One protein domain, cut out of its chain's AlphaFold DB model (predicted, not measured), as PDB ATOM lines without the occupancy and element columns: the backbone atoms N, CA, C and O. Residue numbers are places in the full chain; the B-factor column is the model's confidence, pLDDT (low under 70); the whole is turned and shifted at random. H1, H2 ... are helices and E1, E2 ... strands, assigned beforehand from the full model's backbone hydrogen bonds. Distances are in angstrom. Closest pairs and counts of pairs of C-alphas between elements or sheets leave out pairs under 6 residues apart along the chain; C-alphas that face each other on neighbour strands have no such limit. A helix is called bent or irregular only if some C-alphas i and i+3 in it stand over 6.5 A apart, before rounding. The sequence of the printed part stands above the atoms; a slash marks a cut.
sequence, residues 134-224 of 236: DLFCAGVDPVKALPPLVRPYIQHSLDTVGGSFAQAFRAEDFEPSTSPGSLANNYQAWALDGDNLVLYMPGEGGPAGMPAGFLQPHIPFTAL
ATOM      1  N   ASP A 134     117.865 161.694 120.891       94.19
ATOM      2  CA  ASP A 134     116.577 162.303 120.550       94.19
ATOM      3  C   ASP A 134     115.480 161.959 121.566       94.19
ATOM      4  O   ASP A 134     114.479 162.674 121.644       94.19
ATOM      5  N   LEU A 135     115.687 160.914 122.377       94.56
ATOM      6  CA  LEU A 135     114.766 160.510 123.442       94.56
ATOM      7  C   LEU A 135     114.790 161.466 124.643       94.56
ATOM      8  O   LEU A 135     113.843 161.492 125.430       94.56
ATOM      9  N   PHE A 136     115.862 162.243 124.802       95.38
ATOM     10  CA  PHE A 136     116.131 163.002 126.021       95.38
ATOM     11  C   PHE A 136     115.904 164.510 125.850       95.38
ATOM     12  O   PHE A 136     115.745 165.029 124.735       95.38
ATOM     13  N   CYS A 137     115.848 165.223 126.980       94.38
ATOM     14  CA  CYS A 137     115.770 166.680 127.005       94.38
ATOM     15  C   CYS A 137     116.922 167.296 126.195       94.38
ATOM     16  O   CYS A 137     118.024 166.746 126.117       94.38
ATOM     17  N   ALA A 138     116.685 168.473 125.618       93.06
ATOM     18  CA  ALA A 138     117.726 169.198 124.899       93.06
ATOM     19  C   ALA A 138     118.952 169.432 125.803       93.06
ATOM     20  O   ALA A 138     118.818 169.876 126.940       93.06
ATOM     21  N   GLY A 139     120.147 169.118 125.296       91.25
ATOM     22  CA  GLY A 139     121.406 169.260 126.038       91.25
ATOM     23  C   GLY A 139     121.752 168.097 126.979       91.25
ATOM     24  O   GLY A 139     122.851 168.093 127.529       91.25
ATOM     25  N   VAL A 140     120.878 167.097 127.139       95.31
ATOM     26  CA  VAL A 140     121.203 165.882 127.898       95.31
ATOM     27  C   VAL A 140     122.099 164.970 127.065       95.31
ATOM     28  O   VAL A 140     121.731 164.524 125.982       95.31
ATOM     29  N   ASP A 141     123.274 164.666 127.611       95.00
ATOM     30  CA  ASP A 141     124.188 163.663 127.071       95.00
ATOM     31  C   ASP A 141     123.824 162.275 127.641       95.00
ATOM     32  O   ASP A 141     124.060 162.033 128.832       95.00
ATOM     33  N   PRO A 142     123.258 161.350 126.839       94.81
ATOM     34  CA  PRO A 142     122.813 160.046 127.328       94.81
ATOM     35  C   PRO A 142     123.961 159.209 127.890       94.81
ATOM     36  O   PRO A 142     123.760 158.471 128.850       94.81
ATOM     37  N   VAL A 143     125.175 159.370 127.360       94.88
ATOM     38  CA  VAL A 143     126.368 158.635 127.801       94.88
ATOM     39  C   VAL A 143     126.757 159.005 129.238       94.88
ATOM     40  O   VAL A 143     127.370 158.203 129.937       94.88
ATOM     41  N   LYS A 144     126.357 160.190 129.712       95.25
ATOM     42  CA  LYS A 144     126.608 160.663 131.083       95.25
ATOM     43  C   LYS A 144     125.387 160.561 131.989       95.25
ATOM     44  O   LYS A 144     125.539 160.325 133.183       95.25
ATOM     45  N   ALA A 145     124.191 160.767 131.441       96.31
ATOM     46  CA  ALA A 145     122.958 160.838 132.218       96.31
ATOM     47  C   ALA A 145     122.332 159.463 132.498       96.31
ATOM     48  O   ALA A 145     121.764 159.265 133.570       96.31
ATOM     49  N   LEU A 146     122.442 158.511 131.564       97.19
ATOM     50  CA  LEU A 146     121.872 157.172 131.734       97.19
ATOM     51  C   LEU A 146     122.545 156.324 132.819       97.19
ATOM     52  O   LEU A 146     121.792 155.703 133.566       97.19
ATOM     53  N   PRO A 147     123.887 156.276 132.961       97.06
ATOM     54  CA  PRO A 147     124.555 155.334 133.862       97.06
ATOM     55  C   PRO A 147     123.941 155.228 135.270       97.06
ATOM     56  O   PRO A 147     123.541 154.125 135.647       97.06
ATOM     57  N   PRO A 148     123.733 156.324 136.035       96.62
ATOM     58  CA  PRO A 148     123.131 156.213 137.365       96.62
ATOM     59  C   PRO A 148     121.674 155.718 137.356       96.62
ATOM     60  O   PRO A 148     121.242 155.120 138.338       96.62
ATOM     61  N   LEU A 149     120.917 155.952 136.278       97.50
ATOM     62  CA  LEU A 149     119.511 155.547 136.154       97.50
ATOM     63  C   LEU A 149     119.364 154.084 135.717       97.50
ATOM     64  O   LEU A 149     118.441 153.399 136.153       97.50
ATOM     65  N   VAL A 150     120.271 153.595 134.865       97.69
ATOM     66  CA  VAL A 150     120.199 152.236 134.306       97.69
ATOM     67  C   VAL A 150     120.948 151.202 135.147       97.69
ATOM     68  O   VAL A 150     120.635 150.016 135.056       97.69
ATOM     69  N   ARG A 151     121.891 151.620 136.005       97.81
ATOM     70  CA  ARG A 151     122.711 150.721 136.840       97.81
ATOM     71  C   ARG A 151     121.901 149.667 137.613       97.81
ATOM     72  O   ARG A 151     122.294 148.502 137.556       97.81
ATOM     73  N   PRO A 152     120.765 149.987 138.270       97.94
ATOM     74  CA  PRO A 152     119.970 148.966 138.961       97.94
ATOM     75  C   PRO A 152     119.433 147.874 138.022       97.94
ATOM     76  O   PRO A 152     119.368 146.705 138.396       97.94
ATOM     77  N   TYR A 153     119.090 148.236 136.783       98.31
ATOM     78  CA  TYR A 153     118.576 147.313 135.767       98.31
ATOM     79  C   TYR A 153     119.683 146.444 135.165       98.31
ATOM     80  O   TYR A 153     119.459 145.269 134.864       98.31
ATOM     81  N   ILE A 154     120.891 146.999 135.031       97.50
ATOM     82  CA  ILE A 154     122.088 146.243 134.651       97.50
ATOM     83  C   ILE A 154     122.412 145.211 135.732       97.50
ATOM     84  O   ILE A 154     122.588 144.039 135.406       97.50
ATOM     85  N   GLN A 155     122.424 145.613 137.008       96.62
ATOM     86  CA  GLN A 155     122.681 144.694 138.119       96.62
ATOM     87  C   GLN A 155     121.650 143.565 138.155       96.62
ATOM     88  O   GLN A 155     122.022 142.399 138.203       96.62
ATOM     89  N   HIS A 156     120.363 143.893 138.026       96.31
ATOM     90  CA  HIS A 156     119.315 142.879 137.955       96.31
ATOM     91  C   HIS A 156     119.516 141.900 136.784       96.31
ATOM     92  O   HIS A 156     119.286 140.699 136.925       96.31
ATOM     93  N   SER A 157     119.981 142.397 135.633       95.69
ATOM     94  CA  SER A 157     120.276 141.551 134.470       95.69
ATOM     95  C   SER A 157     121.472 140.629 134.727       95.69
ATOM     96  O   SER A 157     121.403 139.451 134.387       95.69
ATOM     97  N   LEU A 158     122.532 141.124 135.378       95.25
ATOM     98  CA  LEU A 158     123.679 140.312 135.809       95.25
ATOM     99  C   LEU A 158     123.260 139.211 136.787       95.25
ATOM    100  O   LEU A 158     123.624 138.049 136.596       95.25
ATOM    101  N   ASP A 159     122.454 139.565 137.789       94.75
ATOM    102  CA  ASP A 159     121.942 138.626 138.789       94.75
ATOM    103  C   ASP A 159     121.074 137.533 138.142       94.75
ATOM    104  O   ASP A 159     121.109 136.376 138.560       94.75
ATOM    105  N   THR A 160     120.326 137.892 137.093       94.50
ATOM    106  CA  THR A 160     119.456 136.975 136.343       94.50
ATOM    107  C   THR A 160     120.247 136.024 135.448       94.50
ATOM    108  O   THR A 160     119.927 134.837 135.394       94.50
ATOM    109  N   VAL A 161     121.274 136.517 134.745       91.62
ATOM    110  CA  VAL A 161     122.146 135.663 133.922       91.62
ATOM    111  C   VAL A 161     122.904 134.669 134.806       91.62
ATOM    112  O   VAL A 161     122.954 133.480 134.490       91.62
ATOM    113  N   GLY A 162     123.445 135.139 135.933       87.75
ATOM    114  CA  GLY A 162     124.083 134.303 136.945       87.75
ATOM    115  C   GLY A 162     125.308 133.509 136.461       87.75
ATOM    116  O   GLY A 162     125.867 133.720 135.386       87.75
ATOM    117  N   GLY A 163     125.759 132.574 137.302       88.88
ATOM    118  CA  GLY A 163     126.926 131.732 137.025       88.88
ATOM    119  C   GLY A 163     128.276 132.415 137.275       88.88
ATOM    120  O   GLY A 163     128.372 133.625 137.474       88.88
ATOM    121  N   SER A 164     129.346 131.614 137.275       86.94
ATOM    122  CA  SER A 164     130.702 132.076 137.612       86.94
ATOM    123  C   SER A 164     131.236 133.142 136.656       86.94
ATOM    124  O   SER A 164     132.002 134.005 137.071       86.94
ATOM    125  N   PHE A 165     130.817 133.103 135.388       86.25
ATOM    126  CA  PHE A 165     131.198 134.112 134.406       86.25
ATOM    127  C   PHE A 165     130.563 135.475 134.709       86.25
ATOM    128  O   PHE A 165     131.281 136.464 134.771       86.25
ATOM    129  N   ALA A 166     129.248 135.541 134.968       88.75
ATOM    130  CA  ALA A 166     128.582 136.803 135.301       88.75
ATOM    131  C   ALA A 166     129.094 137.401 136.622       88.75
ATOM    132  O   ALA A 166     129.229 138.615 136.731       88.75
ATOM    133  N   GLN A 167     129.457 136.555 137.595       89.94
ATOM    134  CA  GLN A 167     130.037 136.977 138.880       89.94
ATOM    135  C   GLN A 167     131.396 137.684 138.756       89.94
ATOM    136  O   GLN A 167     131.837 138.316 139.715       89.94
ATOM    137  N   ALA A 168     132.067 137.582 137.605       91.12
ATOM    138  CA  ALA A 168     133.307 138.304 137.341       91.12
ATOM    139  C   ALA A 168     133.082 139.786 136.992       91.12
ATOM    140  O   ALA A 168     134.054 140.537 136.923       91.12
ATOM    141  N   PHE A 169     131.830 140.202 136.777       93.31
ATOM    142  CA  PHE A 169     131.470 141.551 136.354       93.31
ATOM    143  C   PHE A 169     130.585 142.255 137.382       93.31
ATOM    144  O   PHE A 169     129.847 141.634 138.148       93.31
ATOM    145  N   ARG A 170     130.640 143.582 137.362       93.88
ATOM    146  CA  ARG A 170     129.761 144.490 138.099       93.88
ATOM    147  C   ARG A 170     129.008 145.380 137.119       93.88
ATOM    148  O   ARG A 170     129.406 145.519 135.963       93.88
ATOM    149  N   ALA A 171     127.933 146.011 137.579       95.38
ATOM    150  CA  ALA A 171     127.133 146.887 136.728       95.38
ATOM    151  C   ALA A 171     127.958 148.032 136.101       95.38
ATOM    152  O   ALA A 171     127.711 148.403 134.957       95.38
ATOM    153  N   GLU A 172     128.975 148.533 136.806       94.62
ATOM    154  CA  GLU A 172     129.879 149.587 136.333       94.62
ATOM    155  C   GLU A 172     130.735 149.163 135.130       94.62
ATOM    156  O   GLU A 172     131.123 150.010 134.327       94.62
ATOM    157  N   ASP A 173     131.002 147.863 134.957       93.62
ATOM    158  CA  ASP A 173     131.753 147.361 133.796       93.62
ATOM    159  C   ASP A 173     130.950 147.528 132.488       93.62
ATOM    160  O   ASP A 173     131.516 147.516 131.392       93.62
ATOM    161  N   PHE A 174     129.633 147.739 132.608       95.00
ATOM    162  CA  PHE A 174     128.684 148.011 131.527       95.00
ATOM    163  C   PHE A 174     128.259 149.489 131.471       95.00
ATOM    164  O   PHE A 174     127.223 149.829 130.893       95.00
ATOM    165  N   GLU A 175     129.057 150.391 132.042       94.81
ATOM    166  CA  GLU A 175     128.915 151.829 131.827       94.81
ATOM    167  C   GLU A 175     129.789 152.312 130.655       94.81
ATOM    168  O   GLU A 175     130.814 151.700 130.328       94.81
ATOM    169  N   PRO A 176     129.400 153.404 129.971       93.25
ATOM    170  CA  PRO A 176     130.182 153.963 128.886       93.25
ATOM    171  C   PRO A 176     131.579 154.365 129.338       93.25
ATOM    172  O   PRO A 176     131.763 155.047 130.346       93.25
ATOM    173  N   SER A 177     132.572 153.976 128.549       86.69
ATOM    174  CA  SER A 177     133.965 154.315 128.790       86.69
ATOM    175  C   SER A 177     134.665 154.622 127.474       86.69
ATOM    176  O   SER A 177     134.325 154.082 126.423       86.69
ATOM    177  N   THR A 178     135.670 155.493 127.544       79.38
ATOM    178  CA  THR A 178     136.556 155.796 126.410       79.38
ATOM    179  C   THR A 178     137.628 154.724 126.205       79.38
ATOM    180  O   THR A 178     138.332 154.748 125.197       79.38
ATOM    181  N   SER A 179     137.749 153.772 127.136       81.56
ATOM    182  CA  SER A 179     138.659 152.641 127.003       81.56
ATOM    183  C   SER A 179     138.252 151.751 125.822       81.56
ATOM    184  O   SER A 179     137.078 151.374 125.719       81.56
ATOM    185  N   PRO A 180     139.203 151.354 124.954       76.81
ATOM    186  CA  PRO A 180     138.956 150.341 123.935       76.81
ATOM    187  C   PRO A 180     138.363 149.071 124.556       76.81
ATOM    188  O   PRO A 180     138.832 148.615 125.598       76.81
ATOM    189  N   GLY A 181     137.333 148.506 123.923       75.75
ATOM    190  CA  GLY A 181     136.656 147.305 124.424       75.75
ATOM    191  C   GLY A 181     135.651 147.549 125.556       75.75
ATOM    192  O   GLY A 181     135.295 146.599 126.249       75.75
ATOM    193  N   SER A 182     135.191 148.791 125.764       88.62
ATOM    194  CA  SER A 182     134.071 149.084 126.673       88.62
ATOM    195  C   SER A 182     132.852 148.219 126.334       88.62
ATOM    196  O   SER A 182     132.352 148.262 125.208       88.62
ATOM    197  N   LEU A 183     132.339 147.482 127.325       92.25
ATOM    198  CA  LEU A 183     131.182 146.604 127.145       92.25
ATOM    199  C   LEU A 183     129.914 147.397 126.820       92.25
ATOM    200  O   LEU A 183     129.069 146.926 126.078       92.25
ATOM    201  N   ALA A 184     129.774 148.625 127.312       91.69
ATOM    202  CA  ALA A 184     128.619 149.455 126.981       91.69
ATOM    203  C   ALA A 184     128.641 149.969 125.533       91.69
ATOM    204  O   ALA A 184     127.588 150.320 125.003       91.69
ATOM    205  N   ASN A 185     129.832 150.089 124.925       89.94
ATOM    206  CA  ASN A 185     130.072 150.762 123.642       89.94
ATOM    207  C   ASN A 185     129.248 152.061 123.487       89.94
ATOM    208  O   ASN A 185     128.524 152.251 122.511       89.94
ATOM    209  N   ASN A 186     129.287 152.933 124.502       91.94
ATOM    210  CA  ASN A 186     128.511 154.182 124.564       91.94
ATOM    211  C   ASN A 186     126.997 154.021 124.317       91.94
ATOM    212  O   ASN A 186     126.357 154.935 123.802       91.94
ATOM    213  N   TYR A 187     126.432 152.864 124.672       95.12
ATOM    214  CA  TYR A 187     125.029 152.510 124.456       95.12
ATOM    215  C   TYR A 187     124.591 152.592 122.984       95.12
ATOM    216  O   TYR A 187     123.452 152.938 122.688       95.12
ATOM    217  N   GLN A 188     125.489 152.267 122.046       94.12
ATOM    218  CA  GLN A 188     125.187 152.296 120.608       94.12
ATOM    219  C   GLN A 188     124.114 151.287 120.183       94.12
ATOM    220  O   GLN A 188     123.366 151.571 119.251       94.12
ATOM    221  N   ALA A 189     124.025 150.137 120.856       96.88
ATOM    222  CA  ALA A 189     123.013 149.125 120.581       96.88
ATOM    223  C   ALA A 189     121.848 149.262 121.573       96.88
ATOM    224  O   ALA A 189     121.972 148.918 122.751       96.88
ATOM    225  N   TRP A 190     120.714 149.770 121.099       98.25
ATOM    226  CA  TRP A 190     119.517 150.019 121.901       98.25
ATOM    227  C   TRP A 190     118.242 149.903 121.060       98.25
ATOM    228  O   TRP A 190     118.263 150.056 119.843       98.25
ATOM    229  N   ALA A 191     117.110 149.638 121.702       98.12
ATOM    230  CA  ALA A 191     115.809 149.595 121.044       98.12
ATOM    231  C   ALA A 191     114.709 150.139 121.955       98.12
ATOM    232  O   ALA A 191     114.855 150.182 123.176       98.12
ATOM    233  N   LEU A 192     113.592 150.527 121.345       97.69
ATOM    234  CA  LEU A 192     112.341 150.776 122.053       97.69
ATOM    235  C   LEU A 192     111.445 149.547 121.952       97.69
ATOM    236  O   LEU A 192     111.174 149.078 120.840       97.69
ATOM    237  N   ASP A 193     110.999 149.054 123.102       97.38
ATOM    238  CA  ASP A 193     110.092 147.914 123.224       97.38
ATOM    239  C   ASP A 193     108.989 148.225 124.242       97.38
ATOM    240  O   ASP A 193     109.212 148.254 125.459       97.38
ATOM    241  N   GLY A 194     107.804 148.551 123.724       96.19
ATOM    242  CA  GLY A 194     106.702 149.093 124.508       96.19
ATOM    243  C   GLY A 194     107.127 150.349 125.271       96.19
ATOM    244  O   GLY A 194     107.600 151.324 124.683       96.19
ATOM    245  N   ASP A 195     106.977 150.302 126.595       95.56
ATOM    246  CA  ASP A 195     107.328 151.396 127.505       95.56
ATOM    247  C   ASP A 195     108.761 151.307 128.056       95.56
ATOM    248  O   ASP A 195     109.071 151.918 129.082       95.56
ATOM    249  N   ASN A 196     109.642 150.551 127.395       98.19
ATOM    250  CA  ASN A 196     111.024 150.376 127.821       98.19
ATOM    251  C   ASN A 196     112.025 150.874 126.776       98.19
ATOM    252  O   ASN A 196     111.872 150.657 125.571       98.19
ATOM    253  N   LEU A 197     113.110 151.458 127.279       98.25
ATOM    254  CA  LEU A 197     114.395 151.490 126.596       98.25
ATOM    255  C   LEU A 197     115.112 150.167 126.883       98.25
ATOM    256  O   LEU A 197     115.342 149.830 128.043       98.25
ATOM    257  N   VAL A 198     115.489 149.433 125.843       98.56
ATOM    258  CA  VAL A 198     116.314 148.226 125.955       98.56
ATOM    259  C   VAL A 198     117.728 148.567 125.515       98.56
ATOM    260  O   VAL A 198     117.911 149.114 124.430       98.56
ATOM    261  N   LEU A 199     118.726 148.244 126.335       98.38
ATOM    262  CA  LEU A 199     120.142 148.352 125.962       98.38
ATOM    263  C   LEU A 199     120.687 146.957 125.666       98.38
ATOM    264  O   LEU A 199     120.397 146.030 126.411       98.38
ATOM    265  N   TYR A 200     121.495 146.799 124.622       97.62
ATOM    266  CA  TYR A 200     122.158 145.535 124.298       97.62
ATOM    267  C   TYR A 200     123.647 145.667 124.570       97.62
ATOM    268  O   TYR A 200     124.336 146.437 123.902       97.62
ATOM    269  N   MET A 201     124.148 144.930 125.562       96.06
ATOM    270  CA  MET A 201     125.539 145.058 125.982       96.06
ATOM    271  C   MET A 201     126.202 143.689 126.192       96.06
ATOM    272  O   MET A 201     125.652 142.856 126.904       96.06
ATOM    273  N   PRO A 202     127.384 143.440 125.614       95.38
ATOM    274  CA  PRO A 202     128.072 144.325 124.687       95.38
ATOM    275  C   PRO A 202     127.441 144.351 123.292       95.38
ATOM    276  O   PRO A 202     126.747 143.417 122.898       95.38
ATOM    277  N   GLY A 203     127.634 145.449 122.558       93.31
ATOM    278  CA  GLY A 203     127.173 145.556 121.167       93.31
ATOM    279  C   GLY A 203     127.965 144.653 120.215       93.31
ATOM    280  O   GLY A 203     127.434 144.176 119.223       93.31
ATOM    281  N   GLU A 204     129.214 144.348 120.547       92.38
ATOM    282  CA  GLU A 204     130.043 143.334 119.890       92.38
ATOM    283  C   GLU A 204     130.484 142.312 120.933       92.38
ATOM    284  O   GLU A 204     130.490 142.621 122.120       92.38
ATOM    285  N   GLY A 205     130.843 141.099 120.516       89.06
ATOM    286  CA  GLY A 205     131.342 140.074 121.430       89.06
ATOM    287  C   GLY A 205     132.461 140.609 122.333       89.06
ATOM    288  O   GLY A 205     133.337 141.356 121.899       89.06
ATOM    289  N   GLY A 206     132.405 140.247 123.610       86.94
ATOM    290  CA  GLY A 206     133.323 140.727 124.634       86.94
ATOM    291  C   GLY A 206     134.459 139.744 124.952       86.94
ATOM    292  O   GLY A 206     134.631 138.716 124.289       86.94
ATOM    293  N   PRO A 207     135.240 140.036 126.008       83.62
ATOM    294  CA  PRO A 207     136.327 139.180 126.469       83.62
ATOM    295  C   PRO A 207     135.890 137.731 126.713       83.62
ATOM    296  O   PRO A 207     134.761 137.470 127.129       83.62
ATOM    297  N   ALA A 208     136.815 136.792 126.490       84.81
ATOM    298  CA  ALA A 208     136.619 135.358 126.727       84.81
ATOM    299  C   ALA A 208     135.406 134.740 125.995       84.81
ATOM    300  O   ALA A 208     134.821 133.772 126.477       84.81
ATOM    301  N   GLY A 209     135.036 135.282 124.830       86.12
ATOM    302  CA  GLY A 209     133.911 134.782 124.039       86.12
ATOM    303  C   GLY A 209     132.538 135.192 124.570       86.12
ATOM    304  O   GLY A 209     131.551 134.539 124.237       86.12
ATOM    305  N   MET A 210     132.454 136.254 125.384       92.12
ATOM    306  CA  MET A 210     131.172 136.841 125.785       92.12
ATOM    307  C   MET A 210     130.344 137.170 124.531       92.12
ATOM    308  O   MET A 210     130.828 137.919 123.680       92.12
ATOM    309  N   PRO A 211     129.112 136.657 124.391       93.62
ATOM    310  CA  PRO A 211     128.293 136.974 123.232       93.62
ATOM    311  C   PRO A 211     127.825 138.432 123.275       93.62
ATOM    312  O   PRO A 211     127.626 139.009 124.346       93.62
ATOM    313  N   ALA A 212     127.597 139.025 122.107       96.19
ATOM    314  CA  ALA A 212     126.922 140.309 122.015       96.19
ATOM    315  C   ALA A 212     125.499 140.211 122.598       96.19
ATOM    316  O   ALA A 212     124.810 139.198 122.448       96.19
ATOM    317  N   GLY A 213     125.060 141.260 123.293       95.62
ATOM    318  CA  GLY A 213     123.801 141.272 124.036       95.62
ATOM    319  C   GLY A 213     123.774 140.300 125.210       95.62
ATOM    320  O   GLY A 213     122.697 139.800 125.536       95.62
ATOM    321  N   PHE A 214     124.933 140.023 125.819       95.81
ATOM    322  CA  PHE A 214     125.051 139.259 127.063       95.81
ATOM    323  C   PHE A 214     124.100 139.784 128.151       95.81
ATOM    324  O   PHE A 214     123.439 138.998 128.824       95.81
ATOM    325  N   LEU A 215     123.975 141.107 128.261       96.12
ATOM    326  CA  LEU A 215     122.965 141.800 129.050       96.12
ATOM    327  C   LEU A 215     121.991 142.551 128.141       96.12
ATOM    328  O   LEU A 215     122.392 143.214 127.180       96.12
ATOM    329  N   GLN A 216     120.706 142.460 128.489       97.19
ATOM    330  CA  GLN A 216     119.605 143.141 127.799       97.19
ATOM    331  C   GLN A 216     118.656 143.791 128.818       97.19
ATOM    332  O   GLN A 216     117.493 143.381 128.925       97.19
ATOM    333  N   PRO A 217     119.136 144.742 129.646       97.81
ATOM    334  CA  PRO A 217     118.282 145.394 130.627       97.81
ATOM    335  C   PRO A 217     117.132 146.118 129.928       97.81
ATOM    336  O   PRO A 217     117.341 146.866 128.973       97.81
ATOM    337  N   HIS A 218     115.923 145.903 130.442       98.00
ATOM    338  CA  HIS A 218     114.728 146.644 130.057       98.00
ATOM    339  C   HIS A 218     114.520 147.750 131.089       98.00
ATOM    340  O   HIS A 218     114.244 147.473 132.257       98.00
ATOM    341  N   ILE A 219     114.713 148.997 130.667       98.38
ATOM    342  CA  ILE A 219     114.586 150.171 131.524       98.38
ATOM    343  C   ILE A 219     113.244 150.841 131.223       98.38
ATOM    344  O   ILE A 219     113.082 151.398 130.135       98.38
ATOM    345  N   PRO A 220     112.284 150.831 132.162       97.75
ATOM    346  CA  PRO A 220     110.996 151.466 131.952       97.75
ATOM    347  C   PRO A 220     111.176 152.980 131.839       97.75
ATOM    348  O   PRO A 220     111.919 153.592 132.609       97.75
ATOM    349  N   PHE A 221     110.449 153.617 130.923       95.56
ATOM    350  CA  PHE A 221     110.528 155.067 130.729       95.56
ATOM    351  C   PHE A 221     110.177 155.868 131.987       95.56
ATOM    352  O   PHE A 221     110.683 156.972 132.175       95.56
ATOM    353  N   THR A 222     109.385 155.302 132.901       95.38
ATOM    354  CA  THR A 222     109.102 155.909 134.209       95.38
ATOM    355  C   THR A 222     110.366 156.140 135.042       95.38
ATOM    356  O   THR A 222     110.443 157.148 135.742       95.38
ATOM    357  N   ALA A 223     111.385 155.281 134.923       96.31
ATOM    358  CA  ALA A 223     112.681 155.458 135.582       96.31
ATOM    359  C   ALA A 223     113.559 156.530 134.914       96.31
ATOM    360  O   ALA A 223     114.491 157.041 135.529       96.31
ATOM    361  N   LEU A 224     113.249 156.891 133.666       96.25
ATOM    362  CA  LEU A 224     113.975 157.886 132.873       96.25
ATOM    363  C   LEU A 224     113.244 159.237 132.807       96.25
ATOM    364  O   LEU A 224     113.731 160.171 132.173       96.25
TER     365      LEU A 224
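AT A GLANCE: This is residues 134 to 224 of the 236 residues of an uncharacterized protein of Mycobacteroides saopaulense (UniProt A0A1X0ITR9). A small three-stranded sheet, E1, E2 and E3, lies beside a bent helix H1, with its edge strand E3 nearest to the helix's second arm H1b; H1, H2 and H3 lie on one side of the domain, and the sheet and the long loop of residues 200 to 217 on the other. The printed residues before H1 lie at one end of the long axis and short H2 at the other. The 91 printed residues hold four named helices and three named strands, in the order H1 H2 H3 E1 E2 E3 H4; the sheet's order is E1 E2 E3, antiparallel. The class is mixed, helices and strands, with under half of the residues in named elements. The whole is compact, with a radius of gyration of the C-alphas of 12.7 A and spans of 39 by 27 by 19 A.

HOW THE PARTS SIT: E1, residues 190 to 193, E2, residues 196 to 199, and E3, residues 218 to 220, form a meander, each strand the antiparallel neighbour of the one before. E1 and E2 are a hairpin, with N 191 and O 198 within hydrogen-bond range at 2.9 A. E2 and E3 are a hairpin too, with N 219 and O 197 within range at 2.8 A. H1, residues 142 to 161, was assigned as one helix by its hydrogen bonds but is bent: C-alphas 149 and 152 are 7.2 A apart, and its arms H1a and H1b are about perpendicular at 74 degrees. H1a is irregular, with C-alphas 145 and 148 at 6.9 A. H1b only grazes the sheet with residues 152 to 157; its closest C-alphas to E3 are those of Tyr 153 and Ile 219, 6.5 A apart. H1b touches H3, residues 171 to 174, the closest C-alphas being those of Gln 155 and Ala 171 at 5.2 A. H1b and H2, residues 163 to 166, are close but not clearly touching, with Leu 158 and Ala 166 closest at 6.1 A between C-alphas. H4, residues 221 to 224, only grazes the sheet. In H1b every O i to N i+4 pair is within range; in H1a 1 of 4 is, beside 2 of 5 O i to N i+3 pairs; H2, H3 and H4 are too short for an O i to N i+4 pair.

IN THESE COORDINATES: E1 begins at C-alpha 190, (119.517, 150.019, 121.901), and is 9.7 A long; E2 is 9.5 A long. H1a, residues 142 to 149, begins at (122.813, 160.046, 127.328) and is 10.4 A long; H1b, residues 152 to 161, is 14.4 A. H4 ends at C-alpha 224, (113.975, 157.886, 132.873).

THE WHOLE: The C-alphas farthest apart, those of Ala 138 and Ser 164, are 41.3 A apart. The printed part has no cut. The links H3 to E1, 15 residues, and E2 to E3, 18 residues, are long. Mean pLDDT of the printed part is 93.6, and no printed residue is under 70.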